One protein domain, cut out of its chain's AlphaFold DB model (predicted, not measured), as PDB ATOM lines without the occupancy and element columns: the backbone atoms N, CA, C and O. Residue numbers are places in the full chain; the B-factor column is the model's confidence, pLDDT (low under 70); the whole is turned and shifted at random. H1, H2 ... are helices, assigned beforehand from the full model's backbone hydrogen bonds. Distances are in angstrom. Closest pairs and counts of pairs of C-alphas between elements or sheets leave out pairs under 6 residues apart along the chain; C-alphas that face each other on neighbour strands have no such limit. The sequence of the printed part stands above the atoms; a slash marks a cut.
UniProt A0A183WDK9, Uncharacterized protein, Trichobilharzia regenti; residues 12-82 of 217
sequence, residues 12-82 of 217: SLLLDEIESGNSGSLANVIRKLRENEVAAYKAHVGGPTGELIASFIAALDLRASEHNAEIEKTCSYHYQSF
ATOM      1  N   SER A  12     -26.629 -37.800 -48.854       82.06
ATOM      2  CA  SER A  12     -25.595 -36.818 -48.490       82.06
ATOM      3  C   SER A  12     -26.178 -35.440 -48.178       82.06
ATOM      4  O   SER A  12     -25.872 -34.890 -47.134       82.06
ATOM      5  N   LEU A  13     -27.109 -34.929 -48.991       84.00
ATOM      6  CA  LEU A  13     -27.722 -33.618 -48.745       84.00
ATOM      7  C   LEU A  13     -28.589 -33.593 -47.474       84.00
ATOM      8  O   LEU A  13     -28.701 -32.557 -46.826       84.00
ATOM      9  N   LEU A  14     -29.205 -34.724 -47.109       84.19
ATOM     10  CA  LEU A  14     -29.950 -34.851 -45.851       84.19
ATOM     11  C   LEU A  14     -29.020 -34.945 -44.639       84.19
ATOM     12  O   LEU A  14     -29.349 -34.403 -43.588       84.19
ATOM     13  N   LEU A  15     -27.879 -35.620 -44.783       84.75
ATOM     14  CA  LEU A  15     -26.849 -35.706 -43.750       84.75
ATOM     15  C   LEU A  15     -26.192 -34.342 -43.513       84.75
ATOM     16  O   LEU A  15     -26.139 -33.899 -42.371       84.75
ATOM     17  N   ASP A  16     -25.838 -33.620 -44.578       85.38
ATOM     18  CA  ASP A  16     -25.297 -32.258 -44.495       85.38
ATOM     19  C   ASP A  16     -26.311 -31.294 -43.837       85.38
ATOM     20  O   ASP A  16     -25.951 -30.410 -43.056       85.38
ATOM     21  N   GLU A  17     -27.615 -31.473 -44.105       84.25
ATOM     22  CA  GLU A  17     -28.672 -30.703 -43.440       84.25
ATOM     23  C   GLU A  17     -28.706 -31.016 -41.935       84.25
ATOM     24  O   GLU A  17     -28.835 -30.083 -41.137       84.25
ATOM     25  N   ILE A  18     -28.534 -32.276 -41.512       84.06
ATOM     26  CA  ILE A  18     -28.434 -32.662 -40.088       84.06
ATOM     27  C   ILE A  18     -27.199 -32.032 -39.435       84.06
ATOM     28  O   ILE A  18     -27.308 -31.466 -38.346       84.06
ATOM     29  N   GLU A  19     -26.054 -32.071 -40.112       81.25
ATOM     30  CA  GLU A  19     -24.786 -31.511 -39.631       81.25
ATOM     31  C   GLU A  19     -24.816 -29.981 -39.504       81.25
ATOM     32  O   GLU A  19     -24.130 -29.422 -38.650       81.25
ATOM     33  N   SER A  20     -25.676 -29.291 -40.266       81.56
ATOM     34  CA  SER A  20     -25.855 -27.835 -40.151       81.56
ATOM     35  C   SER A  20     -26.358 -27.370 -38.775       81.56
ATOM     36  O   SER A  20     -26.283 -26.181 -38.467       81.56
ATOM     37  N   GLY A  21     -26.888 -28.279 -37.942       75.94
ATOM     38  CA  GLY A  21     -27.249 -28.005 -36.547       75.94
ATOM     39  C   GLY A  21     -28.427 -27.042 -36.349       75.94
ATOM     40  O   GLY A  21     -28.758 -26.697 -35.213       75.94
ATOM     41  N   ASN A  22     -29.089 -26.609 -37.425       82.56
ATOM     42  CA  ASN A  22     -30.220 -25.690 -37.345       82.56
ATOM     43  C   ASN A  22     -31.420 -26.326 -36.630       82.56
ATOM     44  O   ASN A  22     -31.783 -27.485 -36.863       82.56
ATOM     45  N   SER A  23     -32.101 -25.532 -35.798       73.69
ATOM     46  CA  SER A  23     -33.335 -25.958 -35.141       73.69
ATOM     47  C   SER A  23     -34.383 -26.341 -36.196       73.69
ATOM     48  O   SER A  23     -34.757 -25.553 -37.059       73.69
ATOM     49  N   GLY A  24     -34.829 -27.600 -36.162       77.12
ATOM     50  CA  GLY A  24     -35.791 -28.141 -37.127       77.12
ATOM     51  C   GLY A  24     -35.188 -28.863 -38.338       77.12
ATOM     52  O   GLY A  24     -35.955 -29.454 -39.095       77.12
ATOM     53  N   SER A  25     -33.859 -28.916 -38.492       84.31
ATOM     54  CA  SER A  25     -33.204 -29.719 -39.543       84.31
ATOM     55  C   SER A  25     -33.633 -31.195 -39.493       84.31
ATOM     56  O   SER A  25     -34.143 -31.741 -40.472       84.31
ATOM     57  N   LEU A  26     -33.570 -31.813 -38.310       82.81
ATOM     58  CA  LEU A  26     -34.018 -33.194 -38.109       82.81
ATOM     59  C   LEU A  26     -35.497 -33.381 -38.493       82.81
ATOM     60  O   LEU A  26     -35.860 -34.364 -39.138       82.81
ATOM     61  N   ALA A  27     -36.355 -32.417 -38.150       83.00
ATOM     62  CA  ALA A  27     -37.772 -32.455 -38.508       83.00
ATOM     63  C   ALA A  27     -37.984 -32.345 -40.030       83.00
ATOM     64  O   ALA A  27     -38.840 -33.038 -40.583       83.00
ATOM     65  N   ASN A  28     -37.181 -31.530 -40.719       84.00
ATOM     66  CA  ASN A  28     -37.204 -31.399 -42.175       84.00
ATOM     67  C   ASN A  28     -36.756 -32.684 -42.873       84.00
ATOM     68  O   ASN A  28     -37.407 -33.108 -43.829       84.00
ATOM     69  N   VAL A  29     -35.694 -33.328 -42.386       85.50
ATOM     70  CA  VAL A  29     -35.198 -34.595 -42.939       85.50
ATOM     71  C   VAL A  29     -36.212 -35.718 -42.737       85.50
ATOM     72  O   VAL A  29     -36.546 -36.415 -43.695       85.50
ATOM     73  N   ILE A  30     -36.805 -35.832 -41.542       83.25
ATOM     74  CA  ILE A  30     -37.885 -36.795 -41.263       83.25
ATOM     75  C   ILE A  30     -39.088 -36.556 -42.185       83.25
ATOM     76  O   ILE A  30     -39.677 -37.508 -42.704       83.25
ATOM     77  N   ARG A  31     -39.455 -35.290 -42.423       83.50
ATOM     78  CA  ARG A  31     -40.540 -34.934 -43.343       83.50
ATOM     79  C   ARG A  31     -40.215 -35.341 -44.784       83.50
ATOM     80  O   ARG A  31     -41.055 -35.975 -45.417       83.50
ATOM     81  N   LYS A  32     -39.008 -35.045 -45.279       83.81
ATOM     82  CA  LYS A  32     -38.551 -35.406 -46.637       83.81
ATOM     83  C   LYS A  32     -38.499 -36.924 -46.852       83.81
ATOM     84  O   LYS A  32     -38.931 -37.395 -47.900       83.81
ATOM     85  N   LEU A  33     -38.027 -37.687 -45.860       82.25
ATOM     86  CA  LEU A  33     -38.028 -39.157 -45.896       82.25
ATOM     87  C   LEU A  33     -39.460 -39.704 -45.996       82.25
ATOM     88  O   LEU A  33     -39.758 -40.491 -46.890       82.25
ATOM     89  N   ARG A  34     -40.375 -39.209 -45.151       78.94
ATOM     90  CA  ARG A  34     -41.786 -39.625 -45.159       78.94
ATOM     91  C   ARG A  34     -42.501 -39.268 -46.464       78.94
ATOM     92  O   ARG A  34     -43.278 -40.067 -46.981       78.94
ATOM     93  N   GLU A  35     -42.268 -38.069 -46.994       81.44
ATOM     94  CA  GLU A  35     -42.830 -37.628 -48.278       81.44
ATOM     95  C   GLU A  35     -42.363 -38.527 -49.432       81.44
ATOM     96  O   GLU A  35     -43.168 -38.863 -50.305       81.44
ATOM     97  N   ASN A  36     -41.103 -38.971 -49.403       78.44
ATOM     98  CA  ASN A  36     -40.540 -39.884 -50.395       78.44
ATOM     99  C   ASN A  36     -41.146 -41.295 -50.309       78.44
ATOM    100  O   ASN A  36     -41.571 -41.827 -51.333       78.44
ATOM    101  N   GLU A  37     -41.292 -41.861 -49.105       74.56
ATOM    102  CA  GLU A  37     -41.947 -43.167 -48.912       74.56
ATOM    103  C   GLU A  37     -43.409 -43.156 -49.382       74.56
ATOM    104  O   GLU A  37     -43.859 -44.065 -50.084       74.56
ATOM    105  N   VAL A  38     -44.160 -42.094 -49.062       76.00
ATOM    106  CA  VAL A  38     -45.556 -41.938 -49.505       76.00
ATOM    107  C   VAL A  38     -45.645 -41.785 -51.027       76.00
ATOM    108  O   VAL A  38     -46.586 -42.298 -51.642       76.00
ATOM    109  N   ALA A  39     -44.690 -41.092 -51.652       75.31
ATOM    110  CA  ALA A  39     -44.618 -40.960 -53.105       75.31
ATOM    111  C   ALA A  39     -44.296 -42.301 -53.790       75.31
ATOM    112  O   ALA A  39     -44.956 -42.652 -54.771       75.31
ATOM    113  N   ALA A  40     -43.356 -43.079 -53.244       72.25
ATOM    114  CA  ALA A  40     -43.003 -44.411 -53.739       72.25
ATOM    115  C   ALA A  40     -44.184 -45.398 -53.652       72.25
ATOM    116  O   ALA A  40     -44.461 -46.118 -54.618       72.25
ATOM    117  N   TYR A  41     -44.944 -45.351 -52.550       71.69
ATOM    118  CA  TYR A  41     -46.161 -46.145 -52.357       71.69
ATOM    119  C   TYR A  41     -47.254 -45.813 -53.382       71.69
ATOM    120  O   TYR A  41     -47.815 -46.702 -54.031       71.69
ATOM    121  N   LYS A  42     -47.527 -44.517 -53.592       75.75
ATOM    122  CA  LYS A  42     -48.504 -44.048 -54.592       75.75
ATOM    123  C   LYS A  42     -48.118 -44.419 -56.024       75.75
ATOM    124  O   LYS A  42     -49.005 -44.612 -56.847       75.75
ATOM    125  N   ALA A  43     -46.824 -44.539 -56.313       74.81
ATOM    126  CA  ALA A  43     -46.322 -44.933 -57.624       74.81
ATOM    127  C   ALA A  43     -46.398 -46.453 -57.890       74.81
ATOM    128  O   ALA A  43     -46.104 -46.874 -59.003       74.81
ATOM    129  N   HIS A  44     -46.774 -47.277 -56.897       66.44
ATOM    130  CA  HIS A  44     -46.733 -48.754 -56.955       66.44
ATOM    131  C   HIS A  44     -45.333 -49.325 -57.261       66.44
ATOM    132  O   HIS A  44     -45.203 -50.479 -57.664       66.44
ATOM    133  N   VAL A  45     -44.278 -48.524 -57.055       63.66
ATOM    134  CA  VAL A  45     -42.872 -48.902 -57.291       63.66
ATOM    135  C   VAL A  45     -42.206 -49.422 -56.007       63.66
ATOM    136  O   VAL A  45     -41.170 -50.072 -56.072       63.66
ATOM    137  N   GLY A  46     -42.816 -49.212 -54.838       58.47
ATOM    138  CA  GLY A  46     -42.334 -49.745 -53.563       58.47
ATOM    139  C   GLY A  46     -43.418 -49.701 -52.489       58.47
ATOM    140  O   GLY A  46     -44.232 -48.782 -52.463       58.47
ATOM    141  N   GLY A  47     -43.471 -50.722 -51.632       57.09
ATOM    142  CA  GLY A  47     -44.354 -50.756 -50.459       57.09
ATOM    143  C   GLY A  47     -43.776 -49.972 -49.271       57.09
ATOM    144  O   GLY A  47     -42.727 -49.347 -49.416       57.09
ATOM    145  N   PRO A  48     -44.406 -50.028 -48.076       58.62
ATOM    146  CA  PRO A  48     -43.812 -49.579 -46.812       58.62
ATOM    147  C   PRO A  48     -42.699 -50.549 -46.383       58.62
ATOM    148  O   PRO A  48     -42.743 -51.181 -45.329       58.62
ATOM    149  N   THR A  49     -41.728 -50.752 -47.261       60.31
ATOM    150  CA  THR A  49     -40.556 -51.563 -47.002       60.31
ATOM    151  C   THR A  49     -39.597 -50.640 -46.272       60.31
ATOM    152  O   THR A  49     -39.131 -49.667 -46.858       60.31
ATOM    153  N   GLY A  50     -39.289 -50.913 -45.002       67.50
ATOM    154  CA  GLY A  50     -38.337 -50.132 -44.191       67.50
ATOM    155  C   GLY A  50     -36.893 -50.107 -44.727       67.50
ATOM    156  O   GLY A  50     -35.971 -49.779 -43.993       67.50
ATOM    157  N   GLU A  51     -36.695 -50.466 -45.993       74.44
ATOM    158  CA  GLU A  51     -35.452 -50.464 -46.752       74.44
ATOM    159  C   GLU A  51     -34.908 -49.045 -46.951       74.44
ATOM    160  O   GLU A  51     -33.709 -48.835 -46.786       74.44
ATOM    161  N   LEU A  52     -35.770 -48.043 -47.196       78.94
ATOM    162  CA  LEU A  52     -35.328 -46.645 -47.274       78.94
ATOM    163  C   LEU A  52     -34.746 -46.188 -45.930       78.94
ATOM    164  O   LEU A  52     -33.644 -45.648 -45.885       78.94
ATOM    165  N   ILE A  53     -35.448 -46.471 -44.832       79.94
ATOM    166  CA  ILE A  53     -34.992 -46.147 -43.477       79.94
ATOM    167  C   ILE A  53     -33.708 -46.915 -43.141       79.94
ATOM    168  O   ILE A  53     -32.763 -46.313 -42.646       79.94
ATOM    169  N   ALA A  54     -33.631 -48.211 -43.455       81.19
ATOM    170  CA  ALA A  54     -32.431 -49.014 -43.228       81.19
ATOM    171  C   ALA A  54     -31.222 -48.489 -44.022       81.19
ATOM    172  O   ALA A  54     -30.125 -48.396 -43.479       81.19
ATOM    173  N   SER A  55     -31.422 -48.089 -45.281       83.44
ATOM    174  CA  SER A  55     -30.365 -47.502 -46.114       83.44
ATOM    175  C   SER A  55     -29.927 -46.118 -45.622       83.44
ATOM    176  O   SER A  55     -28.738 -45.807 -45.653       83.44
ATOM    177  N   PHE A  56     -30.855 -45.313 -45.093       83.94
ATOM    178  CA  PHE A  56     -30.537 -44.030 -44.472       83.94
ATOM    179  C   PHE A  56     -29.776 -44.205 -43.149       83.94
ATOM    180  O   PHE A  56     -28.810 -43.486 -42.914       83.94
ATOM    181  N   ILE A  57     -30.150 -45.187 -42.319       84.94
ATOM    182  CA  ILE A  57     -29.407 -45.551 -41.100       84.94
ATOM    183  C   ILE A  57     -27.990 -46.014 -41.459       84.94
ATOM    184  O   ILE A  57     -27.033 -45.535 -40.867       84.94
ATOM    185  N   ALA A  58     -27.829 -46.863 -42.477       86.06
ATOM    186  CA  ALA A  58     -26.505 -47.292 -42.929       86.06
ATOM    187  C   ALA A  58     -25.648 -46.119 -43.447       86.06
ATOM    188  O   ALA A  58     -24.444 -46.076 -43.200       86.06
ATOM    189  N   ALA A  59     -26.259 -45.152 -44.140       87.12
ATOM    190  CA  ALA A  59     -25.575 -43.937 -44.585       87.12
ATOM    191  C   ALA A  59     -25.189 -43.017 -43.409       87.12
ATOM    192  O   ALA A  59     -24.098 -42.448 -43.421       87.12
ATOM    193  N   LEU A  60     -26.047 -42.903 -42.387       88.38
ATOM    194  CA  LEU A  60     -25.753 -42.208 -41.129       88.38
ATOM    195  C   LEU A  60     -24.580 -42.858 -40.388       88.38
ATOM    196  O   LEU A  60     -23.655 -42.154 -39.996       88.38
ATOM    197  N   ASP A  61     -24.598 -44.181 -40.224       88.81
ATOM    198  CA  ASP A  61     -23.534 -44.929 -39.545       88.81
ATOM    199  C   ASP A  61     -22.198 -44.799 -40.285       88.81
ATOM    200  O   ASP A  61     -21.157 -44.589 -39.660       88.81
ATOM    201  N   LEU A  62     -22.222 -44.859 -41.624       90.50
ATOM    202  CA  LEU A  62     -21.034 -44.634 -42.446       90.50
ATOM    203  C   LEU A  62     -20.477 -43.221 -42.235       90.50
ATOM    204  O   LEU A  62     -19.293 -43.077 -41.944       90.50
ATOM    205  N   ARG A  63     -21.323 -42.187 -42.314       88.38
ATOM    206  CA  ARG A  63     -20.908 -40.791 -42.111       88.38
ATOM    207  C   ARG A  63     -20.388 -40.543 -40.693       88.38
ATOM    208  O   ARG A  63     -19.371 -39.874 -40.518       88.38
ATOM    209  N   ALA A  64     -21.039 -41.112 -39.680       89.38
ATOM    210  CA  ALA A  64     -20.584 -41.036 -38.294       89.38
ATOM    211  C   ALA A  64     -19.214 -41.710 -38.113       89.38
ATOM    212  O   ALA A  64     -18.337 -41.161 -37.445       89.38
ATOM    213  N   SER A  65     -19.001 -42.868 -38.745       93.56
ATOM    214  CA  SER A  65     -17.708 -43.555 -38.739       93.56
ATOM    215  C   SER A  65     -16.621 -42.752 -39.462       93.56
ATOM    216  O   SER A  65     -15.490 -42.707 -38.979       93.56
ATOM    217  N   GLU A  66     -16.938 -42.119 -40.597       91.81
ATOM    218  CA  GLU A  66     -16.017 -41.243 -41.337       91.81
ATOM    219  C   GLU A  66     -15.577 -40.053 -40.478       91.81
ATOM    220  O   GLU A  66     -14.378 -39.810 -40.336       91.81
ATOM    221  N   HIS A  67     -16.523 -39.366 -39.831       92.56
ATOM    222  CA  HIS A  67     -16.208 -38.266 -38.920       92.56
ATOM    223  C   HIS A  67     -15.398 -38.721 -37.712       92.56
ATOM    224  O   HIS A  67     -14.444 -38.047 -37.330       92.56
ATOM    225  N   ASN A  68     -15.729 -39.866 -37.112       93.75
ATOM    226  CA  ASN A  68     -14.958 -40.383 -35.986       93.75
ATOM    227  C   ASN A  68     -13.506 -40.685 -36.396       93.75
ATOM    228  O   ASN A  68     -12.580 -40.348 -35.662       93.75
ATOM    229  N   ALA A  69     -13.302 -41.246 -37.592       95.00
ATOM    230  CA  ALA A  69     -11.969 -41.479 -38.144       95.00
ATOM    231  C   ALA A  69     -11.220 -40.166 -38.445       95.00
ATOM    232  O   ALA A  69     -10.016 -40.065 -38.203       95.00
ATOM    233  N   GLU A  70     -11.912 -39.137 -38.942       95.00
ATOM    234  CA  GLU A  70     -11.326 -37.814 -39.175       95.00
ATOM    235  C   GLU A  70     -10.935 -37.114 -37.865       95.00
ATOM    236  O   GLU A  70      -9.841 -36.546 -37.768       95.00
ATOM    237  N   ILE A  71     -11.785 -37.203 -36.836       95.19
ATOM    238  CA  ILE A  71     -11.499 -36.702 -35.488       95.19
ATOM    239  C   ILE A  71     -10.271 -37.414 -34.928       95.19
ATOM    240  O   ILE A  71      -9.342 -36.750 -34.474       95.19
ATOM    241  N   GLU A  72     -10.221 -38.745 -34.991       95.75
ATOM    242  CA  GLU A  72      -9.088 -39.521 -34.482       95.75
ATOM    243  C   GLU A  72      -7.782 -39.142 -35.192       95.75
ATOM    244  O   GLU A  72      -6.769 -38.879 -34.539       95.75
ATOM    245  N   LYS A  73      -7.818 -39.015 -36.522       96.56
ATOM    246  CA  LYS A  73      -6.673 -38.568 -37.322       96.56
ATOM    247  C   LYS A  73      -6.207 -37.168 -36.920       96.56
ATOM    248  O   LYS A  73      -5.008 -36.940 -36.758       96.56
ATOM    249  N   THR A  74      -7.141 -36.239 -36.751       95.50
ATOM    250  CA  THR A  74      -6.853 -34.847 -36.379       95.50
ATOM    251  C   THR A  74      -6.271 -34.767 -34.967       95.50
ATOM    252  O   THR A  74      -5.238 -34.131 -34.752       95.50
ATOM    253  N   CYS A  75      -6.863 -35.486 -34.013       96.00
ATOM    254  CA  CYS A  75      -6.368 -35.598 -32.644       96.00
ATOM    255  C   CYS A  75      -4.963 -36.207 -32.593       96.00
ATOM    256  O   CYS A  75      -4.093 -35.677 -31.904       96.00
ATOM    257  N   SER A  76      -4.720 -37.282 -33.348       96.25
ATOM    258  CA  SER A  76      -3.406 -37.923 -33.435       96.25
ATOM    259  C   SER A  76      -2.345 -36.960 -33.978       96.25
ATOM    260  O   SER A  76      -1.280 -36.816 -33.378       96.25
ATOM    261  N   TYR A  77      -2.661 -36.232 -35.054       96.69
ATOM    262  CA  TYR A  77      -1.768 -35.228 -35.635       96.69
ATOM    263  C   TYR A  77      -1.415 -34.115 -34.637       96.69
ATOM    264  O   TYR A  77      -0.239 -33.801 -34.444       96.69
ATOM    265  N   HIS A  78      -2.415 -33.539 -33.964       96.56
ATOM    266  CA  HIS A  78      -2.178 -32.472 -32.993       96.56
ATOM    267  C   HIS A  78      -1.422 -32.958 -31.757       96.56
ATOM    268  O   HIS A  78      -0.540 -32.247 -31.274       96.56
ATOM    269  N   TYR A  79      -1.713 -34.167 -31.270       96.81
ATOM    270  CA  TYR A  79      -0.967 -34.751 -30.161       96.81
ATOM    271  C   TYR A  79       0.502 -34.957 -30.536       96.81
ATOM    272  O   TYR A  79       1.389 -34.556 -29.788       96.81
ATOM    273  N   GLN A  80       0.774 -35.503 -31.722       96.94
ATOM    274  CA  GLN A  80       2.142 -35.697 -32.190       96.94
ATOM    275  C   GLN A  80       2.890 -34.362 -32.323       96.94
ATOM    276  O   GLN A  80       3.991 -34.225 -31.796       96.94
ATOM    277  N   SER A  81       2.264 -33.349 -32.931       96.81
ATOM    278  CA  SER A  81       2.843 -32.004 -33.053       96.81
ATOM    279  C   SER A  81       3.131 -31.356 -31.692       96.81
ATOM    280  O   SER A  81       4.178 -30.726 -31.513       96.81
ATOM    281  N   PHE A  82       2.252 -31.551 -30.703       97.44
ATOM    282  CA  PHE A  82       2.478 -31.101 -29.328       97.44
ATOM    283  C   PHE A  82       3.681 -31.800 -28.683       97.44
ATOM    284  O   PHE A  82       4.524 -31.149 -28.058       97.44
TER     285      PHE A  82
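What this domain is: This is residues 12 to 82 of the 217 residues of an uncharacterized protein of Trichobilharzia regenti (UniProt A0A183WDK9). H2 and the long helix H3 make a narrow V, joined through residues 43 to 50, with the short helix H1 in its mouth; residues 65 to 82 of H3 stick out as a free arm. The 71 printed residues, all helix in class, have three named helices in the order H1, H2, H3. The rod spans 59 by 25 by 13 A and is only just extended, close to loose, with a radius of gyration of the C-alphas of 16.9 A.

How they stand to each other: H1, residues 12 to 19, and H2, residues 25 to 42, form a helical hairpin. They touch, H2 with residues 25 to 29 alone; the closest C-alphas, of Ile 18 and Ser 25, are 5.6 A apart. They run opposite ways at a shallow tilt of 31 degrees. H3, residues 51 to 82, is close to H1 but not clearly touching; the closest C-alphas, of Leu 15 and Leu 60, are 7.1 A apart, at a steep tilt of 60 degrees. H2 and H3 are close but not clearly touching, Glu 37 and Leu 52 having the closest C-alphas, 7.7 A apart; they run opposite ways at 31 degrees, a shallow tilt. Every O i to N i+4 pair is within hydrogen-bond range in H1, H2 and H3.

Where its parts are: H1 begins at C-alpha 12 (-25.595, -36.818, -48.490) and measures 10.4 A, H2 25.8 A. H3 measures 46.0 A and ends at C-alpha 82 (2.478, -31.101, -29.328).

The domain as a whole: The C-alphas farthest apart, of His 44 and Phe 82, are 59.1 A apart. The printed part has no cut. The link H1 to H2 is tight, H2 to H3 short. Residues 44 to 50 have pLDDT under 70.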